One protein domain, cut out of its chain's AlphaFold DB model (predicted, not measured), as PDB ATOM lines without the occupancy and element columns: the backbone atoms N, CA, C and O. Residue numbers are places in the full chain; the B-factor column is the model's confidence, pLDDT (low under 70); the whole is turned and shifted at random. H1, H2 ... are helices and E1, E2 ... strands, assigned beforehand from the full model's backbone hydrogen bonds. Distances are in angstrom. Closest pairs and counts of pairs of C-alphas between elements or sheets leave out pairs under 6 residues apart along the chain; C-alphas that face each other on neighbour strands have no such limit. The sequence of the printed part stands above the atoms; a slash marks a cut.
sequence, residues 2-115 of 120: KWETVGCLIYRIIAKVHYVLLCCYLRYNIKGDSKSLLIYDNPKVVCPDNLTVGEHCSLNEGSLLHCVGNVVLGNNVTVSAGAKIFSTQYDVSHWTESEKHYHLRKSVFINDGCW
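AT A GLANCE: This is residues 2 to 115 of the 120 residues of an uncharacterized protein of Ruminococcus sp. TF11-2AC (UniProt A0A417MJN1). The chain is wound into a short three-sided coil of stacked turns, with E1, E3 and E5 on one side, E2, E4 and E8 on a second, and the short pairings of residues 38 to 39, 58 to 59 and 78 to 79 on the third. The last part of the long helix H1 covers the end of the coil at E1, while residues 2 to 14 stick out; near the other end of the coil, the E6 and E7 hairpin branches away between E5 and E8, and its residues 95 to 100 stick out. The printed part has 114 residues, with one named helix followed by eight named strands; the class is mixed, helices and strands, with under half of the residues in named elements. The sheets E1 E3 E5 and E2 E4 E8, in those orders, are parallel, and E6 and E7 are antiparallel. The whole is loose, with a radius of gyration of the C-alphas of 17.4 A, and elongated, spanning 61 by 36 by 23 A.

IN THESE COORDINATES: H1, residues 3 to 29, begins at C-alpha 3 (106.499, 159.638, 118.120) and is 38.9 A long. Residues 30 to 43 hold no named element. E1 is residues 44 to 46, beginning at C-alpha 44 (120.516, 137.037, 101.121), and E2 is 51 to 53. E3 is 64 to 66, E4 is 71 to 73 and E5 is 84 to 86. E6 is 88 to 90, E7 is 103 to 105, and E8 is 108 to 110, ending at C-alpha 110 (132.335, 133.405, 88.695). The strands measure from 6.2 A in E3 to 7.0 A in E6.

HOW THE PARTS SIT: In H1 every O i to N i+4 pair is within hydrogen-bond range. The closest C-alphas of H1 and E1 are those of Leu 26 and Val 45, 7.7 A apart. E1 and E3 are parallel at 3 degrees, with N 46 and O 65 at 2.8 A, within hydrogen-bond range. E3 and E5 are parallel at 2 degrees, with N 85 and O 64 at 2.8 A. In the other parallel sheet, N 73 and O 52 of the neighbours E2 and E4 are within hydrogen-bond range at 2.8 A, and N 110 and O 72 of the neighbours E4 and E8 are within hydrogen-bond range at 2.9 A. Residues 38 to 39 pair with 58 to 59, and these with 78 to 79, both parallel. E5 runs on into E6 at 69 degrees. E6 and E7 form a hairpin, antiparallel at 147 degrees, with N 104 and O 89 at 2.8 A. E7 runs on into E8 at 42 degrees.

THE WHOLE: The two C-alphas farthest apart, those of Lys 2 and Glu 97, are 61.1 A apart. Without the stretches that stand free, the body spans 46 by 29 by 22 A. The links H1 to E1 and E6 to E7 are long. The printed part has no cut; its mean pLDDT is 96.4, and no printed residue is under 70.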
ATOM      1  N   LYS A   2     108.286 164.075 118.584       89.06
ATOM      2  CA  LYS A   2     107.242 163.413 117.792       89.06
ATOM      3  C   LYS A   2     107.464 161.893 117.835       89.06
ATOM      4  O   LYS A   2     108.616 161.457 117.764       89.06
ATOM      5  N   TRP A   3     106.408 161.102 118.004       92.81
ATOM      6  CA  TRP A   3     106.499 159.638 118.120       92.81
ATOM      7  C   TRP A   3     107.143 158.999 116.881       92.81
ATOM      8  O   TRP A   3     107.875 158.020 116.989       92.81
ATOM      9  N   GLU A   4     106.971 159.627 115.724       95.06
ATOM     10  CA  GLU A   4     107.589 159.284 114.446       95.06
ATOM     11  C   GLU A   4     109.121 159.358 114.518       95.06
ATOM     12  O   GLU A   4     109.817 158.484 114.008       95.06
ATOM     13  N   THR A   5     109.674 160.359 115.212       95.31
ATOM     14  CA  THR A   5     111.128 160.494 115.394       95.31
ATOM     15  C   THR A   5     111.688 159.368 116.259       95.31
ATOM     16  O   THR A   5     112.746 158.820 115.948       95.31
ATOM     17  N   VAL A   6     110.967 158.997 117.322       95.69
ATOM     18  CA  VAL A   6     111.338 157.870 118.190       95.69
ATOM     19  C   VAL A   6     111.285 156.561 117.407       95.69
ATOM     20  O   VAL A   6     112.240 155.789 117.448       95.69
ATOM     21  N   GLY A   7     110.218 156.348 116.631       97.12
ATOM     22  CA  GLY A   7     110.065 155.181 115.764       97.12
ATOM     23  C   GLY A   7     111.208 155.040 114.755       97.12
ATOM     24  O   GLY A   7     111.822 153.978 114.668       97.12
ATOM     25  N   CYS A   8     111.571 156.122 114.059       96.50
ATOM     26  CA  CYS A   8     112.704 156.131 113.129       96.50
ATOM     27  C   CYS A   8     114.036 155.793 113.815       96.50
ATOM     28  O   CYS A   8     114.859 155.075 113.246       96.50
ATOM     29  N   LEU A   9     114.268 156.297 115.033       96.94
ATOM     30  CA  LEU A   9     115.484 155.992 115.786       96.94
ATOM     31  C   LEU A   9     115.550 154.507 116.166       96.94
ATOM     32  O   LEU A   9     116.579 153.871 115.941       96.94
ATOM     33  N   ILE A  10     114.449 153.951 116.681       97.50
ATOM     34  CA  ILE A  10     114.341 152.528 117.026       97.50
ATOM     35  C   ILE A  10     114.606 151.664 115.791       97.50
ATOM     36  O   ILE A  10     115.441 150.761 115.842       97.50
ATOM     37  N   TYR A  11     113.965 151.979 114.663       96.88
ATOM     38  CA  TYR A  11     114.164 151.256 113.408       96.88
ATOM     39  C   TYR A  11     115.637 151.243 112.978       96.88
ATOM     40  O   TYR A  11     116.183 150.181 112.689       96.88
ATOM     41  N   ARG A  12     116.318 152.397 112.999       96.12
ATOM     42  CA  ARG A  12     117.740 152.496 112.621       96.12
ATOM     43  C   ARG A  12     118.649 151.672 113.529       96.12
ATOM     44  O   ARG A  12     119.621 151.094 113.048       96.12
ATOM     45  N   ILE A  13     118.348 151.615 114.827       97.69
ATOM     46  CA  ILE A  13     119.096 150.785 115.780       97.69
ATOM     47  C   ILE A  13     118.899 149.306 115.444       97.69
ATOM     48  O   ILE A  13     119.887 148.589 115.305       97.69
ATOM     49  N   ILE A  14     117.651 148.865 115.253       97.62
ATOM     50  CA  ILE A  14     117.333 147.476 114.891       97.62
ATOM     51  C   ILE A  14     118.018 147.094 113.576       97.62
ATOM     52  O   ILE A  14     118.676 146.060 113.516       97.62
ATOM     53  N   ALA A  15     117.931 147.945 112.552       96.00
ATOM     54  CA  ALA A  15     118.573 147.719 111.260       96.00
ATOM     55  C   ALA A  15     120.097 147.576 111.395       96.00
ATOM     56  O   ALA A  15     120.688 146.657 110.832       96.00
ATOM     57  N   LYS A  16     120.737 148.428 112.208       96.44
ATOM     58  CA  LYS A  16     122.182 148.352 112.461       96.44
ATOM     59  C   LYS A  16     122.575 147.081 113.214       96.44
ATOM     60  O   LYS A  16     123.578 146.462 112.871       96.44
ATOM     61  N   VAL A  17     121.799 146.683 114.224       97.81
ATOM     62  CA  VAL A  17     122.024 145.430 114.964       97.81
ATOM     63  C   VAL A  17     121.873 144.232 114.029       97.81
ATOM     64  O   VAL A  17     122.759 143.383 113.984       97.81
ATOM     65  N   HIS A  18     120.800 144.194 113.238       96.94
ATOM     66  CA  HIS A  18     120.571 143.159 112.236       96.94
ATOM     67  C   HIS A  18     121.739 143.053 111.249       96.94
ATOM     68  O   HIS A  18     122.260 141.962 111.047       96.94
ATOM     69  N   TYR A  19     122.201 144.178 110.698       97.38
ATOM     70  CA  TYR A  19     123.333 144.214 109.771       97.38
ATOM     71  C   TYR A  19     124.623 143.639 110.378       97.38
ATOM     72  O   TYR A  19     125.317 142.848 109.737       97.38
ATOM     73  N   VAL A  20     124.933 143.981 111.634       97.56
ATOM     74  CA  VAL A  20     126.105 143.430 112.334       97.56
ATOM     75  C   VAL A  20     125.968 141.917 112.516       97.56
ATOM     76  O   VAL A  20     126.909 141.181 112.222       97.56
ATOM     77  N   LEU A  21     124.799 141.440 112.955       98.00
ATOM     78  CA  LEU A  21     124.539 140.007 113.119       98.00
ATOM     79  C   LEU A  21     124.618 139.256 111.785       98.00
ATOM     80  O   LEU A  21     125.215 138.182 111.734       98.00
ATOM     81  N   LEU A  22     124.082 139.837 110.710       97.44
ATOM     82  CA  LEU A  22     124.171 139.299 109.355       97.44
ATOM     83  C   LEU A  22     125.628 139.178 108.904       97.44
ATOM     84  O   LEU A  22     126.038 138.115 108.442       97.44
ATOM     85  N   CYS A  23     126.431 140.230 109.083       97.69
ATOM     86  CA  CYS A  23     127.855 140.199 108.756       97.69
ATOM     87  C   CYS A  23     128.584 139.092 109.523       97.69
ATOM     88  O   CYS A  23     129.341 138.334 108.920       97.69
ATOM     89  N   CYS A  24     128.349 138.965 110.832       97.56
ATOM     90  CA  CYS A  24     128.941 137.899 111.641       97.56
ATOM     91  C   CYS A  24     128.517 136.510 111.145       97.56
ATOM     92  O   CYS A  24     129.367 135.640 110.960       97.56
ATOM     93  N   TYR A  25     127.221 136.314 110.887       97.94
ATOM     94  CA  TYR A  25     126.669 135.056 110.389       97.94
ATOM     95  C   TYR A  25     127.278 134.657 109.039       97.94
ATOM     96  O   TYR A  25     127.751 133.531 108.886       97.94
ATOM     97  N   LEU A  26     127.313 135.578 108.072       98.00
ATOM     98  CA  LEU A  26     127.866 135.307 106.748       98.00
ATOM     99  C   LEU A  26     129.368 135.035 106.819       98.00
ATOM    100  O   LEU A  26     129.823 134.030 106.284       98.00
ATOM    101  N   ARG A  27     130.139 135.862 107.533       96.69
ATOM    102  CA  ARG A  27     131.594 135.675 107.651       96.69
ATOM    103  C   ARG A  27     131.981 134.373 108.347       96.69
ATOM    104  O   ARG A  27     133.034 133.824 108.030       96.69
ATOM    105  N   TYR A  28     131.153 133.896 109.277       97.44
ATOM    106  CA  TYR A  28     131.367 132.625 109.967       97.44
ATOM    107  C   TYR A  28     131.124 131.412 109.061       97.44
ATOM    108  O   TYR A  28     131.867 130.439 109.141       97.44
ATOM    109  N   ASN A  29     130.087 131.454 108.218       98.19
ATOM    110  CA  ASN A  29     129.688 130.295 107.414       98.19
ATOM    111  C   ASN A  29     130.355 130.246 106.031       98.19
ATOM    112  O   ASN A  29     130.594 129.158 105.519       98.19
ATOM    113  N   ILE A  30     130.642 131.398 105.418       98.25
ATOM    114  CA  ILE A  30     131.247 131.472 104.082       98.25
ATOM    115  C   ILE A  30     132.683 130.941 104.116       98.25
ATOM    116  O   ILE A  30     133.475 131.294 104.990       98.25
ATOM    117  N   LYS A  31     133.030 130.122 103.120       98.25
ATOM    118  CA  LYS A  31     134.381 129.589 102.911       98.25
ATOM    119  C   LYS A  31     135.250 130.586 102.135       98.25
ATOM    120  O   LYS A  31     134.744 131.392 101.357       98.25
ATOM    121  N   GLY A  32     136.570 130.467 102.270       97.25
ATOM    122  CA  GLY A  32     137.532 131.331 101.574       97.25
ATOM    123  C   GLY A  32     137.822 132.621 102.342       97.25
ATOM    124  O   GLY A  32     137.811 132.617 103.575       97.25
ATOM    125  N   ASP A  33     138.099 133.718 101.635       96.69
ATOM    126  CA  ASP A  33     138.468 134.989 102.267       96.69
ATOM    127  C   ASP A  33     137.244 135.812 102.691       96.69
ATOM    128  O   ASP A  33     136.936 136.897 102.193       96.69
ATOM    129  N   SER A  34     136.528 135.296 103.688       92.81
ATOM    130  CA  SER A  34     135.370 135.983 104.250       92.81
ATOM    131  C   SER A  34     135.736 137.264 105.008       92.81
ATOM    132  O   SER A  34     134.837 138.028 105.356       92.81
ATOM    133  N   LYS A  35     137.021 137.542 105.281       93.19
ATOM    134  CA  LYS A  35     137.468 138.745 106.006       93.19
ATOM    135  C   LYS A  35     137.521 139.969 105.097       93.19
ATOM    136  O   LYS A  35     137.070 141.034 105.521       93.19
ATOM    137  N   SER A  36     137.998 139.828 103.863       95.56
ATOM    138  CA  SER A  36     137.989 140.935 102.895       95.56
ATOM    139  C   SER A  36     136.639 141.130 102.197       95.56
ATOM    140  O   SER A  36     136.431 142.172 101.579       95.56
ATOM    141  N   LEU A  37     135.703 140.181 102.341       97.94
ATOM    142  CA  LEU A  37     134.349 140.291 101.802       97.94
ATOM    143  C   LEU A  37     133.641 141.556 102.311       97.94
ATOM    144  O   LEU A  37     133.419 141.729 103.515       97.94
ATOM    145  N   LEU A  38     133.239 142.419 101.386       98.31
ATOM    146  CA  LEU A  38     132.381 143.565 101.657       98.31
ATOM    147  C   LEU A  38     130.917 143.122 101.564       98.31
ATOM    148  O   LEU A  38     130.497 142.493 100.597       98.31
ATOM    149  N   ILE A  39     130.140 143.426 102.595       98.38
ATOM    150  CA  ILE A  39     128.719 143.087 102.692       98.38
ATOM    151  C   ILE A  39     128.006 144.426 102.809       98.38
ATOM    152  O   ILE A  39     128.310 145.166 103.737       98.38
ATOM    153  N   TYR A  40     127.119 144.764 101.881       97.44
ATOM    154  CA  TYR A  40     126.366 146.017 101.934       97.44
ATOM    155  C   TYR A  40     124.900 145.732 102.222       97.44
ATOM    156  O   TYR A  40     124.249 145.007 101.474       97.44
ATOM    157  N   ASP A  41     124.417 146.316 103.316       94.19
ATOM    158  CA  ASP A  41     123.045 146.211 103.798       94.19
ATOM    159  C   ASP A  41     122.567 144.757 103.957       94.19
ATOM    160  O   ASP A  41     123.105 144.041 104.804       94.19
ATOM    161  N   ASN A  42     121.557 144.298 103.210       96.44
ATOM    162  CA  ASN A  42     120.931 142.999 103.451       96.44
ATOM    163  C   ASN A  42     120.991 142.037 102.245       96.44
ATOM    164  O   ASN A  42     119.947 141.717 101.661       96.44
ATOM    165  N   PRO A  43     122.177 141.528 101.852       97.94
ATOM    166  CA  PRO A  43     122.253 140.439 100.892       97.94
ATOM    167  C   PRO A  43     121.721 139.148 101.521       97.94
ATOM    168  O   PRO A  43     121.963 138.839 102.690       97.94
ATOM    169  N   LYS A  44     121.037 138.338 100.718       98.25
ATOM    170  CA  LYS A  44     120.516 137.037 101.121       98.25
ATOM    171  C   LYS A  44     121.384 135.924 100.549       98.25
ATOM    172  O   LYS A  44     121.406 135.698  99.343       98.25
ATOM    173  N   VAL A  45     122.037 135.167 101.426       98.50
ATOM    174  CA  VAL A  45     122.797 133.966 101.052       98.50
ATOM    175  C   VAL A  45     122.103 132.734 101.626       98.50
ATOM    176  O   VAL A  45     121.982 132.590 102.840       98.50
ATOM    177  N   VAL A  46     121.624 131.848 100.756       98.38
ATOM    178  CA  VAL A  46     121.024 130.560 101.134       98.38
ATOM    179  C   VAL A  46     122.106 129.486 101.074       98.38
ATOM    180  O   VAL A  46     122.759 129.353 100.041       98.38
ATOM    181  N   CYS A  47     122.266 128.714 102.156       98.31
ATOM    182  CA  CYS A  47     123.378 127.769 102.357       98.31
ATOM    183  C   CYS A  47     124.757 128.451 102.231       98.31
ATOM    184  O   CYS A  47     125.517 128.144 101.311       98.31
ATOM    185  N   PRO A  48     125.078 129.425 103.108       98.31
ATOM    186  CA  PRO A  48     126.336 130.178 103.038       98.31
ATOM    187  C   PRO A  48     127.590 129.308 103.200       98.31
ATOM    188  O   PRO A  48     128.636 129.657 102.670       98.31
ATOM    189  N   ASP A  49     127.473 128.152 103.845       98.44
ATOM    190  CA  ASP A  49     128.498 127.108 103.932       98.44
ATOM    191  C   ASP A  49     128.887 126.501 102.571       98.44
ATOM    192  O   ASP A  49     129.946 125.887 102.441       98.44
ATOM    193  N   ASN A  50     128.081 126.718 101.530       98.69
ATOM    194  CA  ASN A  50     128.368 126.328 100.148       98.69
ATOM    195  C   ASN A  50     128.795 127.508  99.257       98.69
ATOM    196  O   ASN A  50     128.955 127.345  98.044       98.69
ATOM    197  N   LEU A  51     128.976 128.699  99.832       98.81
ATOM    198  CA  LEU A  51     129.578 129.838  99.149       98.81
ATOM    199  C   LEU A  51     131.080 129.865  99.447       98.81
ATOM    200  O   LEU A  51     131.488 129.884 100.607       98.81
ATOM    201  N   THR A  52     131.897 129.881  98.397       98.81
ATOM    202  CA  THR A  52     133.338 130.159  98.488       98.81
ATOM    203  C   THR A  52     133.615 131.512  97.857       98.81
ATOM    204  O   THR A  52     133.160 131.758  96.740       98.81
ATOM    205  N   VAL A  53     134.342 132.383  98.556       98.69
ATOM    206  CA  VAL A  53     134.723 133.710  98.051       98.69
ATOM    207  C   VAL A  53     136.240 133.871  98.008       98.69
ATOM    208  O   VAL A  53     136.936 133.470  98.946       98.69
ATOM    209  N   GLY A  54     136.740 134.453  96.921       98.69
ATOM    210  CA  GLY A  54     138.096 134.975  96.829       98.69
ATOM    211  C   GLY A  54     138.236 136.333  97.516       98.69
ATOM    212  O   GLY A  54     137.309 136.840  98.155       98.69
ATOM    213  N   GLU A  55     139.412 136.931  97.373       98.56
ATOM    214  CA  GLU A  55     139.754 138.201  98.010       98.56
ATOM    215  C   GLU A  55     138.993 139.374  97.371       98.56
ATOM    216  O   GLU A  55     138.671 139.360  96.181       98.56
ATOM    217  N   HIS A  56     138.718 140.416  98.156       98.31
ATOM    218  CA  HIS A  56     138.156 141.695  97.695       98.31
ATOM    219  C   HIS A  56     136.812 141.581  96.957       98.31
ATOM    220  O   HIS A  56     136.503 142.373  96.067       98.31
ATOM    221  N   CYS A  57     135.990 140.603  97.335       98.69
ATOM    222  CA  CYS A  57     134.631 140.473  96.821       98.69
ATOM    223  C   CYS A  57     133.650 141.430  97.513       98.69
ATOM    224  O   CYS A  57     133.861 141.846  98.655       98.69
ATOM    225  N   SER A  58     132.514 141.703  96.868       98.62
ATOM    226  CA  SER A  58     131.413 142.469  97.465       98.62
ATOM    227  C   SER A  58     130.035 141.883  97.151       98.62
ATOM    228  O   SER A  58     129.730 141.636  95.982       98.62
ATOM    229  N   LEU A  59     129.180 141.753  98.168       98.62
ATOM    230  CA  LEU A  59     127.760 141.406  98.042       98.62
ATOM    231  C   LEU A  59     126.909 142.622  98.413       98.62
ATOM    232  O   LEU A  59     126.992 143.105  99.541       98.62
ATOM    233  N   ASN A  60     126.108 143.118  97.472       98.31
ATOM    234  CA  ASN A  60     125.315 144.328  97.672       98.31
ATOM    235  C   ASN A  60     123.880 144.063  98.152       98.31
ATOM    236  O   ASN A  60     123.382 142.935  98.071       98.31
ATOM    237  N   GLU A  61     123.223 145.138  98.599       97.38
ATOM    238  CA  GLU A  61     121.835 145.190  99.073       97.38
ATOM    239  C   GLU A  61     120.894 144.345  98.206       97.38
ATOM    240  O   GLU A  61     120.869 144.454  96.976       97.38
ATOM    241  N   GLY A  62     120.113 143.478  98.848       97.06
ATOM    242  CA  GLY A  62     119.096 142.670  98.180       97.06
ATOM    243  C   GLY A  62     119.611 141.624  97.184       97.06
ATOM    244  O   GLY A  62     118.789 140.933  96.580       97.06
ATOM    245  N   SER A  63     120.928 141.464  96.993       98.44
ATOM    246  CA  SER A  63     121.453 140.365  96.174       98.44
ATOM    247  C   SER A  63     121.057 139.009  96.773       98.44
ATOM    248  O   SER A  63     121.005 138.844  97.991       98.44
ATOM    249  N   LEU A  64     120.749 138.034  95.918       98.38
ATOM    250  CA  LEU A  64     120.364 136.683  96.315       98.38
ATOM    251  C   LEU A  64     121.352 135.668  95.753       98.38
ATOM    252  O   LEU A  64     121.406 135.439  94.547       98.38
ATOM    253  N   LEU A  65     122.075 134.998  96.640       98.56
ATOM    254  CA  LEU A  65     122.936 133.879  96.295       98.56
ATOM    255  C   LEU A  65     122.303 132.603  96.846       98.56
ATOM    256  O   LEU A  65     122.297 132.361  98.052       98.56
ATOM    257  N   HIS A  66     121.727 131.794  95.961       98.12
ATOM    258  CA  HIS A  66     121.156 130.500  96.306       98.12
ATOM    259  C   HIS A  66     122.197 129.400  96.083       98.12
ATOM    260  O   HIS A  66     122.312 128.855  94.981       98.12
ATOM    261  N   CYS A  67     122.970 129.084  97.127       98.50
ATOM    262  CA  CYS A  67     124.205 128.293  97.050       98.50
ATOM    263  C   CYS A  67     124.016 126.788  97.290       98.50
ATOM    264  O   CYS A  67     124.979 126.074  97.541       98.50
ATOM    265  N   VAL A  68     122.794 126.262  97.197       98.06
ATOM    266  CA  VAL A  68     122.499 124.841  97.464       98.06
ATOM    267  C   VAL A  68     123.346 123.860  96.620       98.06
ATOM    268  O   VAL A  68     123.680 122.782  97.106       98.06
ATOM    269  N   GLY A  69     123.710 124.208  95.380       97.94
ATOM    270  CA  GLY A  69     124.611 123.450  94.495       97.94
ATOM    271  C   GLY A  69     126.063 123.944  94.452       97.94
ATOM    272  O   GLY A  69     126.823 123.512  93.583       97.94
ATOM    273  N   ASN A  70     126.451 124.794  95.402       98.50
ATOM    274  CA  ASN A  70     127.693 125.567  95.482       98.50
ATOM    275  C   ASN A  70     127.763 126.777  94.544       98.50
ATOM    276  O   ASN A  70     127.361 126.730  93.380       98.50
ATOM    277  N   VAL A  71     128.333 127.860  95.064       98.81
ATOM    278  CA  VAL A  71     128.714 129.054  94.301       98.81
ATOM    279  C   VAL A  71     130.146 129.402  94.681       98.81
ATOM    280  O   VAL A  71     130.487 129.437  95.863       98.81
ATOM    281  N   VAL A  72     130.986 129.644  93.680       98.81
ATOM    282  CA  VAL A  72     132.389 130.013  93.857       98.81
ATOM    283  C   VAL A  72     132.618 131.352  93.174       98.81
ATOM    284  O   VAL A  72     132.415 131.476  91.966       98.81
ATOM    285  N   LEU A  73     133.021 132.347  93.960       98.81
ATOM    286  CA  LEU A  73     133.488 133.640  93.476       98.81
ATOM    287  C   LEU A  73     135.016 133.644  93.518       98.81
ATOM    288  O   LEU A  73     135.599 133.291  94.543       98.81
ATOM    289  N   GLY A  74     135.643 134.046  92.418       98.75
ATOM    290  CA  GLY A  74     137.066 134.356  92.348       98.75
ATOM    291  C   GLY A  74     137.419 135.630  93.117       98.75
ATOM    292  O   GLY A  74     136.673 136.080  93.983       98.75
ATOM    293  N   ASN A  75     138.557 136.233  92.800       98.81
ATOM    294  CA  ASN A  75     139.007 137.484  93.412       98.81
ATOM    295  C   ASN A  75     138.377 138.707  92.733       98.81
ATOM    296  O   ASN A  75     138.128 138.700  91.531       98.81
ATOM    297  N   ASN A  76     138.197 139.807  93.463       98.69
ATOM    298  CA  ASN A  76     137.693 141.078  92.930       98.69
ATOM    299  C   ASN A  76     136.323 140.944  92.233       98.69
ATOM    300  O   ASN A  76     136.093 141.543  91.181       98.69
ATOM    301  N   VAL A  77     135.424 140.124  92.791       98.81
ATOM    302  CA  VAL A  77     134.075 139.921  92.244       98.81
ATOM    303  C   VAL A  77     133.063 140.825  92.939       98.81
ATOM    304  O   VAL A  77     132.909 140.787  94.162       98.81
ATOM    305  N   THR A  78     132.289 141.578  92.161       98.75
ATOM    306  CA  THR A  78     131.182 142.393  92.680       98.75
ATOM    307  C   THR A  78     129.836 141.839  92.241       98.75
ATOM    308  O   THR A  78     129.519 141.816  91.055       98.75
ATOM    309  N   VAL A  79     129.002 141.467  93.215       98.62
ATOM    310  CA  VAL A  79     127.588 141.137  93.016       98.62
ATOM    311  C   VAL A  79     126.755 142.367  93.365       98.62
ATOM    312  O   VAL A  79     126.658 142.748  94.533       98.62
ATOM    313  N   SER A  80     126.211 143.037  92.350       98.44
ATOM    314  CA  SER A  80     125.468 144.295  92.518       98.44
ATOM    315  C   SER A  80     124.104 144.102  93.170       98.44
ATOM    316  O   SER A  80     123.616 142.983  93.336       98.44
ATOM    317  N   ALA A  81     123.488 145.224  93.545       98.19
ATOM    318  CA  ALA A  81     122.218 145.232  94.254       98.19
ATOM    319  C   ALA A  81     121.139 144.438  93.502       98.19
ATOM    320  O   ALA A  81     120.999 144.560  92.283       98.19
ATOM    321  N   GLY A  82     120.410 143.590  94.225       98.06
ATOM    322  CA  GLY A  82     119.324 142.767  93.683       98.06
ATOM    323  C   GLY A  82     119.728 141.676  92.678       98.06
ATOM    324  O   GLY A  82     118.860 140.951  92.190       98.06
ATOM    325  N   ALA A  83     121.019 141.511  92.362       98.44
ATOM    326  CA  ALA A  83     121.483 140.444  91.478       98.44
ATOM    327  C   ALA A  83     121.168 139.058  92.068       98.44
ATOM    328  O   ALA A  83     121.271 138.858  93.280       98.44
ATOM    329  N   LYS A  84     120.808 138.087  91.219       98.31
ATOM    330  CA  LYS A  84     120.398 136.743  91.656       98.31
ATOM    331  C   LYS A  84     121.253 135.662  91.006       98.31
ATOM    332  O   LYS A  84     121.346 135.594  89.784       98.31
ATOM    333  N   ILE A  85     121.840 134.794  91.823       98.25
ATOM    334  CA  ILE A  85     122.651 133.650  91.397       98.25
ATOM    335  C   ILE A  85     122.014 132.381  91.960       98.25
ATOM    336  O   ILE A  85     121.867 132.242  93.175       98.25
ATOM    337  N   PHE A  86     121.663 131.439  91.086       98.00
ATOM    338  CA  PHE A  86     121.068 130.160  91.471       98.00
ATOM    339  C   PHE A  86     121.958 128.996  91.038       98.00
ATOM    340  O   PHE A  86     122.221 128.808  89.857       98.00
ATOM    341  N   SER A  87     122.366 128.179  92.010       98.31
ATOM    342  CA  SER A  87     123.092 126.912  91.790       98.31
ATOM    343  C   SER A  87     122.161 125.692  91.721       98.31
ATOM    344  O   SER A  87     122.573 124.535  91.845       98.31
ATOM    345  N   THR A  88     120.863 125.943  91.562       96.88
ATOM    346  CA  THR A  88     119.826 124.918  91.481       96.88
ATOM    347  C   THR A  88     118.857 125.230  90.372       96.88
ATOM    348  O   THR A  88     118.476 126.382  90.179       96.88
ATOM    349  N   GLN A  89     118.389 124.180  89.723       94.44
ATOM    350  CA  GLN A  89     117.312 124.237  88.751       94.44
ATOM    351  C   GLN A  89     116.368 123.067  88.992       94.44
ATOM    352  O   GLN A  89     116.695 122.129  89.721       94.44
ATOM    353  N   TYR A  90     115.206 123.108  88.369       93.25
ATOM    354  CA  TYR A  90     114.388 121.919  88.244       93.25
ATOM    355  C   TYR A  90     114.972 120.952  87.207       93.25
ATOM    356  O   TYR A  90     115.570 121.382  86.212       93.25
ATOM    357  N   ASP A  91     114.804 119.654  87.448       92.31
ATOM    358  CA  ASP A  91     114.913 118.655  86.391       92.31
ATOM    359  C   ASP A  91     113.632 118.690  85.553       92.31
ATOM    360  O   ASP A  91     112.545 118.422  86.062       92.31
ATOM    361  N   VAL A  92     113.766 119.053  84.279       92.38
ATOM    362  CA  VAL A  92     112.641 119.214  83.348       92.38
ATOM    363  C   VAL A  92     112.505 118.047  82.371       92.38
ATOM    364  O   VAL A  92     111.619 118.074  81.524       92.38
ATOM    365  N   SER A  93     113.352 117.018  82.490       90.56
ATOM    366  CA  SER A  93     113.343 115.845  81.602       90.56
ATOM    367  C   SER A  93     111.994 115.116  81.567       90.56
ATOM    368  O   SER A  93     111.588 114.665  80.503       90.56
ATOM    369  N   HIS A  94     111.275 115.075  82.695       87.00
ATOM    370  CA  HIS A  94     109.978 114.398  82.847       87.00
ATOM    371  C   HIS A  94     108.885 115.329  83.404       87.00
ATOM    372  O   HIS A  94     108.006 114.908  84.154       87.00
ATOM    373  N   TRP A  95     108.953 116.626  83.077       86.81
ATOM    374  CA  TRP A  95     108.149 117.673  83.728       86.81
ATOM    375  C   TRP A  95     106.632 117.458  83.641       86.81
ATOM    376  O   TRP A  95     105.902 117.822  84.558       86.81
ATOM    377  N   THR A  96     106.157 116.871  82.544       89.12
ATOM    378  CA  THR A  96     104.732 116.607  82.293       89.12
ATOM    379  C   THR A  96     104.278 115.219  82.743       89.12
ATOM    380  O   THR A  96     103.088 114.929  82.696       89.12
ATOM    381  N   GLU A  97     105.207 114.349  83.141       87.38
ATOM    382  CA  GLU A  97     104.951 112.924  83.400       87.38
ATOM    383  C   GLU A  97     104.821 112.604  84.900       87.38
ATOM    384  O   GLU A  97     104.393 111.511  85.266       87.38
ATOM    385  N   SER A  98     105.179 113.543  85.783       81.81
ATOM    386  CA  SER A  98     105.195 113.356  87.236       81.81
ATOM    387  C   SER A  98     104.750 114.621  87.971       81.81
ATOM    388  O   SER A  98     105.257 115.707  87.706       81.81
ATOM    389  N   GLU A  99     103.877 114.468  88.971       82.00
ATOM    390  CA  GLU A  99     103.526 115.544  89.918       82.00
ATOM    391  C   GLU A  99     104.671 115.875  90.893       82.00
ATOM    392  O   GLU A  99     104.677 116.921  91.543       82.00
ATOM    393  N   LYS A 100     105.659 114.979  91.025       85.31
ATOM    394  CA  LYS A 100     106.872 115.229  91.810       85.31
ATOM    395  C   LYS A 100     107.938 115.860  90.926       85.31
ATOM    396  O   LYS A 100     108.384 115.240  89.959       85.31
ATOM    397  N   HIS A 101     108.398 117.042  91.326       86.88
ATOM    398  CA  HIS A 101     109.492 117.758  90.679       86.88
ATOM    399  C   HIS A 101     110.764 117.681  91.524       86.88
ATOM    400  O   HIS A 101     110.756 117.993  92.717       86.88
ATOM    401  N   TYR A 102     111.866 117.282  90.895       89.50
ATOM    402  CA  TYR A 102     113.171 117.167  91.538       89.50
ATOM    403  C   TYR A 102     114.048 118.374  91.211       89.50
ATOM    404  O   TYR A 102     113.950 118.968  90.137       89.50
ATOM    405  N   HIS A 103     114.935 118.728  92.139       91.88
ATOM    406  CA  HIS A 103     115.933 119.771  91.924       91.88
ATOM    407  C   HIS A 103     117.274 119.166  91.510       91.88
ATOM    408  O   HIS A 103     117.825 118.321  92.215       91.88
ATOM    409  N   LEU A 104     117.840 119.681  90.422       94.94
ATOM    410  CA  LEU A 104     119.238 119.477  90.066       94.94
ATOM    411  C   LEU A 104     120.092 120.540  90.753       94.94
ATOM    412  O   LEU A 104     119.723 121.716  90.818       94.94
ATOM    413  N   ARG A 105     121.259 120.122  91.239       97.12
ATOM    414  CA  ARG A 105     122.262 120.987  91.865       97.12
ATOM    415  C   ARG A 105     123.478 121.056  90.954       97.12
ATOM    416  O   ARG A 105     124.020 120.014  90.593       97.12
ATOM    417  N   LYS A 106     123.895 122.262  90.577       96.00
ATOM    418  CA  LYS A 106     125.079 122.492  89.743       96.00
ATOM    419  C   LYS A 106     125.855 123.685  90.272       96.00
ATOM    420  O   LYS A 106     125.269 124.725  90.555       96.00
ATOM    421  N   SER A 107     127.168 123.524  90.385       97.81
ATOM    422  CA  SER A 107     128.033 124.590  90.870       97.81
ATOM    423  C   SER A 107     128.114 125.735  89.870       97.81
ATOM    424  O   SER A 107     128.200 125.508  88.663       97.81
ATOM    425  N   VAL A 108     128.084 126.960  90.388       98.62
ATOM    426  CA  VAL A 108     128.280 128.187  89.610       98.62
ATOM    427  C   VAL A 108     129.659 128.745  89.932       98.62
ATOM    428  O   VAL A 108     129.993 128.916  91.103       98.62
ATOM    429  N   PHE A 109     130.437 129.045  88.895       98.62
ATOM    430  CA  PHE A 109     131.772 129.627  89.010       98.62
ATOM    431  C   PHE A 109     131.768 131.016  88.376       98.62
ATOM    432  O   PHE A 109     131.403 131.163  87.209       98.62
ATOM    433  N   ILE A 110     132.152 132.027  89.151       98.69
ATOM    434  CA  ILE A 110     132.335 133.405  88.695       98.69
ATOM    435  C   ILE A 110     133.810 133.734  88.876       98.69
ATOM    436  O   ILE A 110     134.304 133.749  89.999       98.69
ATOM    437  N   ASN A 111     134.508 133.950  87.766       98.56
ATOM    438  CA  ASN A 111     135.955 134.133  87.758       98.56
ATOM    439  C   ASN A 111     136.375 135.519  88.264       98.56
ATOM    440  O   ASN A 111     135.553 136.417  88.454       98.56
ATOM    441  N   ASP A 112     137.683 135.677  88.446       98.81
ATOM    442  CA  ASP A 112     138.302 136.904  88.927       98.81
ATOM    443  C   ASP A 112     137.906 138.139  88.099       98.81
ATOM    444  O   ASP A 112     137.767 138.079  86.874       98.81
ATOM    445  N   GLY A 113     137.734 139.276  88.777       98.62
ATOM    446  CA  GLY A 113     137.451 140.575  88.158       98.62
ATOM    447  C   GLY A 113     136.061 140.698  87.530       98.62
ATOM    448  O   GLY A 113     135.802 141.643  86.783       98.62
ATOM    449  N   CYS A 114     135.160 139.750  87.794       98.69
ATOM    450  CA  CYS A 114     133.805 139.790  87.263       98.69
ATOM    451  C   CYS A 114     132.908 140.765  88.037       98.69
ATOM    452  O   CYS A 114     132.857 140.781  89.267       98.69
ATOM    453  N   TRP A 115     132.104 141.516  87.288       98.38
ATOM    454  CA  TRP A 115     131.041 142.358  87.819       98.38
ATOM    455  C   TRP A 115     129.683 141.817  87.371       98.38
ATOM    456  O   TRP A 115     129.401 141.726  86.177       98.38
TER     457      TRP A 115